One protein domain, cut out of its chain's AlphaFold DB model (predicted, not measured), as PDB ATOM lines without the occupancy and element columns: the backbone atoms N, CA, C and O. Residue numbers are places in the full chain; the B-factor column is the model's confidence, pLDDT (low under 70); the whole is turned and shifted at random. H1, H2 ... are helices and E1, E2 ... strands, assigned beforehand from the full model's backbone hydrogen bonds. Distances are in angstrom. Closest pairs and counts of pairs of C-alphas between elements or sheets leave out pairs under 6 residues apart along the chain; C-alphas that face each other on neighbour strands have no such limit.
ATOM      1  N   LEU A 348     175.273 175.417 159.898       96.81
ATOM      2  CA  LEU A 348     175.694 176.535 160.749       96.81
ATOM      3  C   LEU A 348     176.954 176.231 161.571       96.81
ATOM      4  O   LEU A 348     177.724 177.148 161.869       96.81
ATOM      5  N   LYS A 349     177.192 174.964 161.932       97.50
ATOM      6  CA  LYS A 349     178.399 174.544 162.657       97.50
ATOM      7  C   LYS A 349     179.651 174.598 161.780       97.50
ATOM      8  O   LYS A 349     180.738 174.764 162.328       97.50
ATOM      9  N   SER A 350     179.505 174.527 160.455       98.00
ATOM     10  CA  SER A 350     180.608 174.657 159.494       98.00
ATOM     11  C   SER A 350     181.138 176.088 159.407       98.00
ATOM     12  O   SER A 350     182.321 176.278 159.144       98.00
ATOM     13  N   THR A 351     180.300 177.096 159.685       97.44
ATOM     14  CA  THR A 351     180.629 178.530 159.529       97.44
ATOM     15  C   THR A 351     181.955 178.914 160.182       97.44
ATOM     16  O   THR A 351     182.771 179.587 159.562       97.44
ATOM     17  N   LYS A 352     182.210 178.452 161.416       97.56
ATOM     18  CA  LYS A 352     183.454 178.768 162.141       97.56
ATOM     19  C   LYS A 352     184.701 178.165 161.493       97.56
ATOM     20  O   LYS A 352     185.779 178.724 161.621       97.56
ATOM     21  N   TRP A 353     184.573 177.020 160.828       98.38
ATOM     22  CA  TRP A 353     185.693 176.361 160.161       98.38
ATOM     23  C   TRP A 353     185.948 176.979 158.790       98.38
ATOM     24  O   TRP A 353     187.099 177.170 158.407       98.38
ATOM     25  N   ILE A 354     184.874 177.358 158.093       98.31
ATOM     26  CA  ILE A 354     184.951 178.145 156.860       98.31
ATOM     27  C   ILE A 354     185.685 179.464 157.135       98.31
ATOM     28  O   ILE A 354     186.617 179.800 156.418       98.31
ATOM     29  N   ASP A 355     185.336 180.160 158.220       97.06
ATOM     30  CA  ASP A 355     185.996 181.408 158.633       97.06
ATOM     31  C   ASP A 355     187.490 181.220 158.971       97.06
ATOM     32  O   ASP A 355     188.306 182.107 158.737       97.06
ATOM     33  N   ARG A 356     187.874 180.024 159.443       97.56
ATOM     34  CA  ARG A 356     189.270 179.618 159.708       97.56
ATOM     35  C   ARG A 356     190.006 179.065 158.481       97.56
ATOM     36  O   ARG A 356     191.096 178.496 158.610       97.56
ATOM     37  N   GLY A 357     189.408 179.158 157.299       97.69
ATOM     38  CA  GLY A 357     190.042 178.733 156.060       97.69
ATOM     39  C   GLY A 357     190.190 177.220 155.901       97.69
ATOM     40  O   GLY A 357     191.162 176.761 155.304       97.69
ATOM     41  N   TYR A 358     189.256 176.423 156.418       98.50
ATOM     42  CA  TYR A 358     189.221 174.975 156.161       98.50
ATOM     43  C   TYR A 358     188.675 174.697 154.759       98.50
ATOM     44  O   TYR A 358     187.760 175.411 154.368       98.50
ATOM     45  N   PRO A 359     189.157 173.690 154.013       98.31
ATOM     46  CA  PRO A 359     188.722 173.426 152.638       98.31
ATOM     47  C   PRO A 359     187.245 173.027 152.530       98.31
ATOM     48  O   PRO A 359     186.725 172.272 153.351       98.31
ATOM     49  N   GLY A 360     186.562 173.532 151.499       97.94
ATOM     50  CA  GLY A 360     185.203 173.104 151.159       97.94
ATOM     51  C   GLY A 360     185.194 171.703 150.546       97.94
ATOM     52  O   GLY A 360     186.144 171.292 149.883       97.94
ATOM     53  N   LYS A 361     184.112 170.962 150.766       96.50
ATOM     54  CA  LYS A 361     183.934 169.613 150.233       96.50
ATOM     55  C   LYS A 361     183.671 169.639 148.718       96.50
ATOM     56  O   LYS A 361     182.672 170.215 148.307       96.50
ATOM     57  N   PRO A 362     184.480 168.976 147.876       95.75
ATOM     58  CA  PRO A 362     184.224 168.949 146.440       95.75
ATOM     59  C   PRO A 362     183.040 168.041 146.086       95.75
ATOM     60  O   PRO A 362     182.663 167.139 146.836       95.75
ATOM     61  N   MET A 363     182.521 168.203 144.866       93.38
ATOM     62  CA  MET A 363     181.398 167.414 144.348       93.38
ATOM     63  C   MET A 363     181.650 165.896 144.327       93.38
ATOM     64  O   MET A 363     180.688 165.124 144.385       93.38
ATOM     65  N   SER A 364     182.910 165.460 144.233       94.38
ATOM     66  CA  SER A 364     183.301 164.045 144.253       94.38
ATOM     67  C   SER A 364     183.100 163.378 145.615       94.38
ATOM     68  O   SER A 364     182.947 162.166 145.668       94.38
ATOM     69  N   VAL A 365     183.027 164.145 146.708       95.31
ATOM     70  CA  VAL A 365     182.824 163.617 148.064       95.31
ATOM     71  C   VAL A 365     181.352 163.765 148.451       95.31
ATOM     72  O   VAL A 365     180.871 164.857 148.759       95.31
ATOM     73  N   LYS A 366     180.603 162.655 148.460       92.75
ATOM     74  CA  LYS A 366     179.153 162.664 148.755       92.75
ATOM     75  C   LYS A 366     178.800 162.713 150.244       92.75
ATOM     76  O   LYS A 366     177.658 163.025 150.592       92.75
ATOM     77  N   VAL A 367     179.796 162.515 151.108       94.50
ATOM     78  CA  VAL A 367     179.704 162.600 152.575       94.50
ATOM     79  C   VAL A 367     179.075 163.930 153.015       94.50
ATOM     80  O   VAL A 367     179.345 164.985 152.436       94.50
ATOM     81  N   LYS A 368     178.206 163.917 154.030       94.56
ATOM     82  CA  LYS A 368     177.591 165.143 154.568       94.56
ATOM     83  C   LYS A 368     178.416 165.712 155.725       94.56
ATOM     84  O   LYS A 368     179.257 165.041 156.316       94.56
ATOM     85  N   THR A 369     178.190 166.983 156.032       96.69
ATOM     86  CA  THR A 369     178.725 167.605 157.248       96.69
ATOM     87  C   THR A 369     177.930 167.144 158.462       96.69
ATOM     88  O   THR A 369     176.704 167.179 158.421       96.69
ATOM     89  N   SER A 370     178.614 166.791 159.545       96.44
ATOM     90  CA  SER A 370     178.015 166.454 160.837       96.44
ATOM     91  C   SER A 370     177.279 167.653 161.446       96.44
ATOM     92  O   SER A 370     177.848 168.738 161.581       96.44
ATOM     93  N   ASP A 371     176.036 167.464 161.890       94.81
ATOM     94  CA  ASP A 371     175.254 168.500 162.592       94.81
ATOM     95  C   ASP A 371     175.832 168.863 163.970       94.81
ATOM     96  O   ASP A 371     175.556 169.937 164.510       94.81
ATOM     97  N   LYS A 372     176.688 167.995 164.526       95.81
ATOM     98  CA  LYS A 372     177.395 168.231 165.790       95.81
ATOM     99  C   LYS A 372     178.605 169.141 165.587       95.81
ATOM    100  O   LYS A 372     178.761 170.136 166.300       95.81
ATOM    101  N   THR A 373     179.472 168.800 164.632       97.25
ATOM    102  CA  THR A 373     180.792 169.434 164.492       97.25
ATOM    103  C   THR A 373     180.879 170.431 163.345       97.25
ATOM    104  O   THR A 373     181.695 171.346 163.434       97.25
ATOM    105  N   GLY A 374     180.055 170.308 162.300       97.31
ATOM    106  CA  GLY A 374     180.183 171.078 161.056       97.31
ATOM    107  C   GLY A 374     181.323 170.608 160.148       97.31
ATOM    108  O   GLY A 374     181.725 171.322 159.234       97.31
ATOM    109  N   ILE A 375     181.884 169.432 160.422       98.38
ATOM    110  CA  ILE A 375     182.956 168.811 159.641       98.38
ATOM    111  C   ILE A 375     182.357 167.690 158.792       98.38
ATOM    112  O   ILE A 375     181.389 167.051 159.205       98.38
ATOM    113  N   VAL A 376     182.893 167.462 157.595       98.12
ATOM    114  CA  VAL A 376     182.517 166.325 156.749       98.12
ATOM    115  C   VAL A 376     182.943 165.031 157.436       98.12
ATOM    116  O   VAL A 376     184.133 164.773 157.618       98.12
ATOM    117  N   THR A 377     181.962 164.222 157.830       97.88
ATOM    118  CA  THR A 377     182.177 163.009 158.623       97.88
ATOM    119  C   THR A 377     181.359 161.879 158.031       97.88
ATOM    120  O   THR A 377     180.152 162.021 157.833       97.88
ATOM    121  N   VAL A 378     182.004 160.749 157.753       96.06
ATOM    122  CA  VAL A 378     181.320 159.535 157.324       96.06
ATOM    123  C   VAL A 378     180.427 159.057 158.462       96.06
ATOM    124  O   VAL A 378     180.894 158.604 159.502       96.06
ATOM    125  N   GLN A 379     179.123 159.178 158.253       89.00
ATOM    126  CA  GLN A 379     178.089 158.684 159.148       89.00
ATOM    127  C   GLN A 379     177.080 157.875 158.334       89.00
ATOM    128  O   GLN A 379     176.922 158.072 157.123       89.00
ATOM    129  N   LYS A 380     176.373 156.961 159.001       76.75
ATOM    130  CA  LYS A 380     175.252 156.242 158.391       76.75
ATOM    131  C   LYS A 380     174.104 157.229 158.162       76.75
ATOM    132  O   LYS A 380     173.368 157.562 159.087       76.75
ATOM    133  N   HIS A 381     173.962 157.717 156.933       70.19
ATOM    134  CA  HIS A 381     172.890 158.637 156.556       70.19
ATOM    135  C   HIS A 381     171.711 157.855 155.971       70.19
ATOM    136  O   HIS A 381     171.644 157.613 154.768       70.19
ATOM    137  N   GLY A 382     170.767 157.462 156.828       70.31
ATOM    138  CA  GLY A 382     169.523 156.813 156.406       70.31
ATOM    139  C   GLY A 382     169.699 155.414 155.786       70.31
ATOM    140  O   GLY A 382     170.781 154.833 155.839       70.31
ATOM    141  N   PRO A 383     168.622 154.840 155.218       71.00
ATOM    142  CA  PRO A 383     168.605 153.446 154.764       71.00
ATOM    143  C   PRO A 383     169.281 153.206 153.404       71.00
ATOM    144  O   PRO A 383     169.586 152.064 153.083       71.00
ATOM    145  N   LYS A 384     169.499 154.250 152.590       73.94
ATOM    146  CA  LYS A 384     169.962 154.118 151.191       73.94
ATOM    147  C   LYS A 384     171.450 154.388 150.975       73.94
ATOM    148  O   LYS A 384     171.941 154.159 149.875       73.94
ATOM    149  N   THR A 385     172.158 154.889 151.983       75.06
ATOM    150  CA  THR A 385     173.565 155.284 151.851       75.06
ATOM    151  C   THR A 385     174.411 154.484 152.821       75.06
ATOM    152  O   THR A 385     174.283 154.628 154.039       75.06
ATOM    153  N   THR A 386     175.263 153.627 152.268       85.44
ATOM    154  CA  THR A 386     176.191 152.810 153.043       85.44
ATOM    155  C   THR A 386     177.460 153.625 153.327       85.44
ATOM    156  O   THR A 386     177.974 154.282 152.411       85.44
ATOM    157  N   PRO A 387     177.971 153.643 154.572       90.44
ATOM    158  CA  PRO A 387     179.252 154.272 154.904       90.44
ATOM    159  C   PRO A 387     180.392 153.876 153.954       90.44
ATOM    160  O   PRO A 387     181.242 154.700 153.634       90.44
ATOM    161  N   GLU A 388     180.365 152.649 153.438       93.62
ATOM    162  CA  GLU A 388     181.360 152.086 152.529       93.62
ATOM    163  C   GLU A 388     181.415 152.841 151.193       93.62
ATOM    164  O   GLU A 388     182.502 153.149 150.705       93.62
ATOM    165  N   SER A 389     180.260 153.208 150.624       92.19
ATOM    166  CA  SER A 389     180.204 153.979 149.368       92.19
ATOM    167  C   SER A 389     180.826 155.371 149.530       92.19
ATOM    168  O   SER A 389     181.625 155.820 148.715       92.19
ATOM    169  N   HIS A 390     180.537 156.015 150.656       93.50
ATOM    170  CA  HIS A 390     181.064 157.317 151.043       93.50
ATOM    171  C   HIS A 390     182.576 157.304 151.297       93.50
ATOM    172  O   HIS A 390     183.280 158.235 150.902       93.50
ATOM    173  N   ILE A 391     183.068 156.247 151.945       95.75
ATOM    174  CA  ILE A 391     184.499 156.014 152.149       95.75
ATOM    175  C   ILE A 391     185.197 155.870 150.797       95.75
ATOM    176  O   ILE A 391     186.211 156.525 150.547       95.75
ATOM    177  N   GLN A 392     184.621 155.066 149.903       96.00
ATOM    178  CA  GLN A 392     185.180 154.831 148.580       96.00
ATOM    179  C   GLN A 392     185.217 156.108 147.728       96.00
ATOM    180  O   GLN A 392     186.219 156.338 147.049       96.00
ATOM    181  N   ASP A 393     184.184 156.951 147.784       94.56
ATOM    182  CA  ASP A 393     184.150 158.250 147.099       94.56
ATOM    183  C   ASP A 393     185.280 159.172 147.581       94.56
ATOM    184  O   ASP A 393     186.020 159.739 146.774       94.56
ATOM    185  N   ALA A 394     185.459 159.292 148.903       97.00
ATOM    186  CA  ALA A 394     186.516 160.113 149.493       97.00
ATOM    187  C   ALA A 394     187.915 159.612 149.104       97.00
ATOM    188  O   ALA A 394     188.756 160.404 148.674       97.00
ATOM    189  N   TYR A 395     188.143 158.300 149.168       97.94
ATOM    190  CA  TYR A 395     189.392 157.680 148.733       97.94
ATOM    191  C   TYR A 395     189.662 157.842 147.241       97.94
ATOM    192  O   TYR A 395     190.789 158.144 146.853       97.94
ATOM    193  N   SER A 396     188.642 157.672 146.401       96.94
ATOM    194  CA  SER A 396     188.770 157.847 144.949       96.94
ATOM    195  C   SER A 396     189.096 159.297 144.584       96.94
ATOM    196  O   SER A 396     189.754 159.545 143.580       96.94
ATOM    197  N   ALA A 397     188.689 160.249 145.426       96.69
ATOM    198  CA  ALA A 397     189.035 161.660 145.308       96.69
ATOM    199  C   ALA A 397     190.365 162.045 145.997       96.69
ATOM    200  O   ALA A 397     190.701 163.227 146.035       96.69
ATOM    201  N   GLY A 398     191.126 161.075 146.523       97.75
ATOM    202  CA  GLY A 398     192.452 161.294 147.115       97.75
ATOM    203  C   GLY A 398     192.447 161.819 148.553       97.75
ATOM    204  O   GLY A 398     193.488 162.249 149.046       97.75
ATOM    205  N   TYR A 399     191.302 161.795 149.237       98.56
ATOM    206  CA  TYR A 399     191.199 162.223 150.631       98.56
ATOM    207  C   TYR A 399     191.544 161.101 151.610       98.56
ATOM    208  O   TYR A 399     191.518 159.914 151.280       98.56
ATOM    209  N   TYR A 400     191.850 161.498 152.842       98.56
ATOM    210  CA  TYR A 400     192.121 160.594 153.954       98.56
ATOM    211  C   TYR A 400     190.910 160.543 154.882       98.56
ATOM    212  O   TYR A 400     190.141 161.500 154.953       98.56
ATOM    213  N   ILE A 401     190.735 159.444 155.607       98.50
ATOM    214  CA  ILE A 401     189.652 159.279 156.579       98.50
ATOM    215  C   ILE A 401     190.255 158.933 157.933       98.50
ATOM    216  O   ILE A 401     191.120 158.066 158.019       98.50
ATOM    217  N   VAL A 402     189.810 159.620 158.984       98.31
ATOM    218  CA  VAL A 402     190.199 159.322 160.369       98.31
ATOM    219  C   VAL A 402     189.606 157.973 160.781       98.31
ATOM    220  O   VAL A 402     188.388 157.810 160.779       98.31
ATOM    221  N   ASP A 403     190.446 156.997 161.111       97.31
ATOM    222  CA  ASP A 403     190.019 155.680 161.585       97.31
ATOM    223  C   ASP A 403     189.566 155.705 163.063       97.31
ATOM    224  O   ASP A 403     189.548 156.749 163.721       97.31
ATOM    225  N   GLY A 404     189.163 154.548 163.600       96.25
ATOM    226  CA  GLY A 404     188.722 154.420 164.996       96.25
ATOM    227  C   GLY A 404     189.802 154.740 166.036       96.25
ATOM    228  O   GLY A 404     189.464 155.068 167.170       96.25
ATOM    229  N   ASN A 405     191.079 154.707 165.645       97.00
ATOM    230  CA  ASN A 405     192.222 155.023 166.501       97.00
ATOM    231  C   ASN A 405     192.650 156.496 166.375       97.00
ATOM    232  O   ASN A 405     193.678 156.889 166.925       97.00
ATOM    233  N   GLY A 406     191.887 157.316 165.643       96.25
ATOM    234  CA  GLY A 406     192.195 158.728 165.438       96.25
ATOM    235  C   GLY A 406     193.281 158.985 164.389       96.25
ATOM    236  O   GLY A 406     193.769 160.108 164.298       96.25
ATOM    237  N   VAL A 407     193.664 157.994 163.579       98.06
ATOM    238  CA  VAL A 407     194.687 158.165 162.537       98.06
ATOM    239  C   VAL A 407     194.015 158.371 161.185       98.06
ATOM    240  O   VAL A 407     193.212 157.555 160.744       98.06
ATOM    241  N   ALA A 408     194.346 159.458 160.489       98.44
ATOM    242  CA  ALA A 408     193.870 159.684 159.128       98.44
ATOM    243  C   ALA A 408     194.622 158.778 158.142       98.44
ATOM    244  O   ALA A 408     195.843 158.872 158.041       98.44
ATOM    245  N   ARG A 409     193.917 157.915 157.402       98.62
ATOM    246  CA  ARG A 409     194.509 156.987 156.419       98.62
ATOM    247  C   ARG A 409     193.881 157.133 155.040       98.62
ATOM    248  O   ARG A 409     192.713 157.493 154.927       98.62
ATOM    249  N   ASN A 410     194.657 156.866 153.994       98.38
ATOM    250  CA  ASN A 410     194.139 156.754 152.629       98.38
ATOM    251  C   ASN A 410     193.699 155.313 152.317       98.38
ATOM    252  O   ASN A 410     193.784 154.418 153.160       98.38
ATOM    253  N   LYS A 411     193.289 155.068 151.066       98.00
ATOM    254  CA  LYS A 411     192.874 153.743 150.579       98.00
ATOM    255  C   LYS A 411     193.931 152.648 150.769       98.00
ATOM    256  O   LYS A 411     193.574 151.493 150.964       98.00
ATOM    257  N   ALA A 412     195.215 153.002 150.696       98.12
ATOM    258  CA  ALA A 412     196.334 152.074 150.858       98.12
ATOM    259  C   ALA A 412     196.719 151.851 152.335       98.12
ATOM    260  O   ALA A 412     197.716 151.195 152.617       98.12
ATOM    261  N   GLY A 413     195.975 152.429 153.286       98.00
ATOM    262  CA  GLY A 413     196.265 152.343 154.719       98.00
ATOM    263  C   GLY A 413     197.417 153.242 155.185       98.00
ATOM    264  O   GLY A 413     197.747 153.240 156.376       98.00
ATOM    265  N   GLN A 414     198.007 154.034 154.285       98.50
ATOM    266  CA  GLN A 414     199.091 154.955 154.620       98.50
ATOM    267  C   GLN A 414     198.553 156.061 155.522       98.50
ATOM    268  O   GLN A 414     197.543 156.692 155.201       98.50
ATOM    269  N   ALA A 415     199.228 156.287 156.646       98.44
ATOM    270  CA  ALA A 415     198.868 157.336 157.588       98.44
ATOM    271  C   ALA A 415     199.255 158.718 157.044       98.44
ATOM    272  O   ALA A 415     200.319 158.891 156.451       98.44
ATOM    273  N   LEU A 416     198.392 159.705 157.275       98.31
ATOM    274  CA  LEU A 416     198.707 161.115 157.112       98.31
ATOM    275  C   LEU A 416     199.272 161.643 158.427       98.31
ATOM    276  O   LEU A 416     198.619 161.566 159.466       98.31
ATOM    277  N   ASP A 417     200.468 162.213 158.359       97.94
ATOM    278  CA  ASP A 417     201.088 162.914 159.479       97.94
ATOM    279  C   ASP A 417     200.319 164.213 159.778       97.94
ATOM    280  O   ASP A 417     200.475 165.223 159.081       97.94
ATOM    281  N   LEU A 418     199.437 164.165 160.775       97.75
ATOM    282  CA  LEU A 418     198.712 165.322 161.294       97.75
ATOM    283  C   LEU A 418     199.488 165.968 162.448       97.75
ATOM    284  O   LEU A 418     200.199 165.271 163.170       97.75
ATOM    285  N   PRO A 419     199.322 167.283 162.685       95.62
ATOM    286  CA  PRO A 419     199.880 167.918 163.873       95.62
ATOM    287  C   PRO A 419     199.449 167.184 165.148       95.62
ATOM    288  O   PRO A 419     198.281 166.822 165.288       95.62
ATOM    289  N   SER A 420     200.365 167.040 166.112       94.06
ATOM    290  CA  SER A 420     200.092 166.382 167.404       94.06
ATOM    291  C   SER A 420     198.929 167.013 168.176       94.06
ATOM    292  O   SER A 420     198.287 166.358 168.995       94.06
ATOM    293  N   LYS A 421     198.636 168.289 167.897       96.88
ATOM    294  CA  LYS A 421     197.463 169.003 168.384       96.88
ATOM    295  C   LYS A 421     196.766 169.720 167.234       96.88
ATOM    296  O   LYS A 421     197.323 170.633 166.628       96.88
ATOM    297  N   THR A 422     195.522 169.340 166.991       97.62
ATOM    298  CA  THR A 422     194.633 169.970 166.014       97.62
ATOM    299  C   THR A 422     193.834 171.106 166.661       97.62
ATOM    300  O   THR A 422     193.562 171.092 167.863       97.62
ATOM    301  N   ASP A 423     193.425 172.107 165.878       97.44
ATOM    302  CA  ASP A 423     192.518 173.175 166.336       97.44
ATOM    303  C   ASP A 423     191.028 172.830 166.129       97.44
ATOM    304  O   ASP A 423     190.143 173.638 166.446       97.44
ATOM    305  N   TRP A 424     190.751 171.617 165.635       97.81
ATOM    306  CA  TRP A 424     189.431 170.999 165.536       97.81
ATOM    307  C   TRP A 424     189.346 169.716 166.378       97.81
ATOM    308  O   TRP A 424     190.374 169.082 166.628       97.81
ATOM    309  N   PRO A 425     188.138 169.312 166.818       96.88
ATOM    310  CA  PRO A 425     187.954 168.033 167.493       96.88
ATOM    311  C   PRO A 425     188.134 166.890 166.490       96.88
ATOM    312  O   PRO A 425     187.327 166.751 165.568       96.88
ATOM    313  N   LEU A 426     189.188 166.096 166.665       97.00
ATOM    314  CA  LEU A 426     189.457 164.922 165.843       97.00
ATOM    315  C   LEU A 426     188.471 163.803 166.214       97.00
ATOM    316  O   LEU A 426     188.414 163.384 167.367       97.00
ATOM    317  N   GLU A 427     187.672 163.348 165.250       97.31
ATOM    318  CA  GLU A 427     186.684 162.275 165.436       97.31
ATOM    319  C   GLU A 427     186.808 161.244 164.295       97.31
ATOM    320  O   GLU A 427     187.083 161.640 163.155       97.31
ATOM    321  N   PRO A 428     186.571 159.943 164.554       97.62
ATOM    322  CA  PRO A 428     186.524 158.926 163.505       97.62
ATOM    323  C   PRO A 428     185.534 159.265 162.381       97.62
ATOM    324  O   PRO A 428     184.480 159.865 162.600       97.62
ATOM    325  N   GLY A 429     185.879 158.871 161.158       97.56
ATOM    326  CA  GLY A 429     185.109 159.111 159.941       97.56
ATOM    327  C   GLY A 429     185.300 160.498 159.321       97.56
ATOM    328  O   GLY A 429     184.760 160.746 158.243       97.56
ATOM    329  N   GLN A 430     186.031 161.424 159.952       98.44
ATOM    330  CA  GLN A 430     186.298 162.741 159.361       98.44
ATOM    331  C   GLN A 430     187.137 162.621 158.083       98.44
ATOM    332  O   GLN A 430     188.121 161.885 158.054       98.44
ATOM    333  N   VAL A 431     186.755 163.364 157.040       98.50
ATOM    334  CA  VAL A 431     187.463 163.384 155.750       98.50
ATOM    335  C   VAL A 431     188.497 164.508 155.751       98.50
ATOM    336  O   VAL A 431     188.134 165.667 155.948       98.50
ATOM    337  N   ILE A 432     189.768 164.181 155.529       98.69
ATOM    338  CA  ILE A 432     190.919 165.083 155.643       98.69
ATOM    339  C   ILE A 432     191.536 165.367 154.272       98.69
ATOM    340  O   ILE A 432     191.857 164.444 153.520       98.69
ATOM    341  N   ASP A 433     191.736 166.652 153.975       98.56
ATOM    342  CA  ASP A 433     192.521 167.133 152.839       98.56
ATOM    343  C   ASP A 433     194.019 166.892 153.101       98.56
ATOM    344  O   ASP A 433     194.562 167.442 154.068       98.56
ATOM    345  N   PRO A 434     194.710 166.088 152.270       98.25
ATOM    346  CA  PRO A 434     196.108 165.735 152.512       98.25
ATOM    347  C   PRO A 434     197.080 166.899 152.321       98.25
ATOM    348  O   PRO A 434     198.157 166.896 152.913       98.25
ATOM    349  N   ARG A 435     196.721 167.901 151.510       97.56
ATOM    350  CA  ARG A 435     197.580 169.052 151.216       97.56
ATOM    351  C   ARG A 435     197.529 170.064 152.350       97.56
ATOM    352  O   ARG A 435     198.562 170.570 152.774       97.56
ATOM    353  N   LEU A 436     196.326 170.375 152.828       97.81
ATOM    354  CA  LEU A 436     196.123 171.349 153.901       97.81
ATOM    355  C   LEU A 436     196.224 170.730 155.297       97.81
ATOM    356  O   LEU A 436     196.259 171.479 156.271       97.81
ATOM    357  N   LYS A 437     196.241 169.392 155.400       98.19
ATOM    358  CA  LYS A 437     196.191 168.641 156.665       98.19
ATOM    359  C   LYS A 437     195.041 169.119 157.565       98.19
ATOM    360  O   LYS A 437     195.191 169.242 158.778       98.19
ATOM    361  N   LYS A 438     193.894 169.424 156.950       98.50
ATOM    362  CA  LYS A 438     192.672 169.925 157.597       98.50
ATOM    363  C   LYS A 438     191.464 169.121 157.123       98.50
ATOM    364  O   LYS A 438     191.449 168.681 155.973       98.50
ATOM    365  N   PRO A 439     190.433 168.946 157.959       98.56
ATOM    366  CA  PRO A 439     189.213 168.294 157.533       98.56
ATOM    367  C   PRO A 439     188.450 169.137 156.508       98.56
ATOM    368  O   PRO A 439     188.475 170.370 156.549       98.56
ATOM    369  N   LEU A 440     187.724 168.456 155.624       98.62
ATOM    370  CA  LEU A 440     186.755 169.083 154.735       98.62
ATOM    371  C   LEU A 440     185.563 169.619 155.535       98.62
ATOM    372  O   LEU A 440     185.108 169.010 156.510       98.62
ATOM    373  N   VAL A 441     185.013 170.742 155.089       98.44
ATOM    374  CA  VAL A 441     183.820 171.372 155.670       98.44
ATOM    375  C   VAL A 441     182.783 171.669 154.594       98.44
ATOM    376  O   VAL A 441     183.002 171.407 153.412       98.44
ATOM    377  N   GLY A 442     181.620 172.175 155.006       96.81
ATOM    378  CA  GLY A 442     180.561 172.544 154.068       96.81
ATOM    379  C   GLY A 442     181.031 173.578 153.043       96.81
ATOM    380  O   GLY A 442     181.756 174.515 153.377       96.81
ATOM    381  N   ASP A 443     180.606 173.388 151.806       97.44
ATOM    382  CA  ASP A 443     180.726 174.322 150.700       97.44
ATOM    383  C   ASP A 443     179.480 175.231 150.590       97.44
ATOM    384  O   ASP A 443     178.556 175.173 151.415       97.44
TER     385      ASP A 443
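This is residues 348 to 443 of the 565 residues of a protein of Planctomycetes bacterium CA13 (UniProt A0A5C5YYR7). With little regular structure, this is a rounded body mostly of loops around a tiny antiparallel hairpin, E1 and E2, with helix H2 packed near it and short helix H1 far from H2. The 96 printed residues include H1, H2, E1 and E2 in chain order; the class is mixed, with only 21 residues in named elements. It is compact, with a radius of gyration of the C-alphas of 12.2 A and spans of 33 by 31 by 22 A.

E1 is residues 400 to 402, 6.8 A; E2 is 431 to 433, 6.9 A, ending at C-alpha 433 (192.521, 167.133, 152.839). H2 is 387 to 396, 14.2 A; H1 is 351 to 355, 6.2 A, beginning at C-alpha 351 (180.629, 178.530, 159.529).

In the hairpin E1 and E2, N 400 and O 432 are within hydrogen-bond range, 3.0 A. The closest C-alphas of H2 and E1, Ala 394 and Tyr 400, are 7.2 A apart. H1 is apart from H2, E1 and E2. In H1 and H2 every O i to N i+4 pair is within hydrogen-bond range.

The farthest C-alphas, Lys 384 and Ser 420, are 36.3 A apart. The links H1 to H2 and E1 to E2 are long. The printed part has no cut, and no printed residue is under 70 in pLDDT.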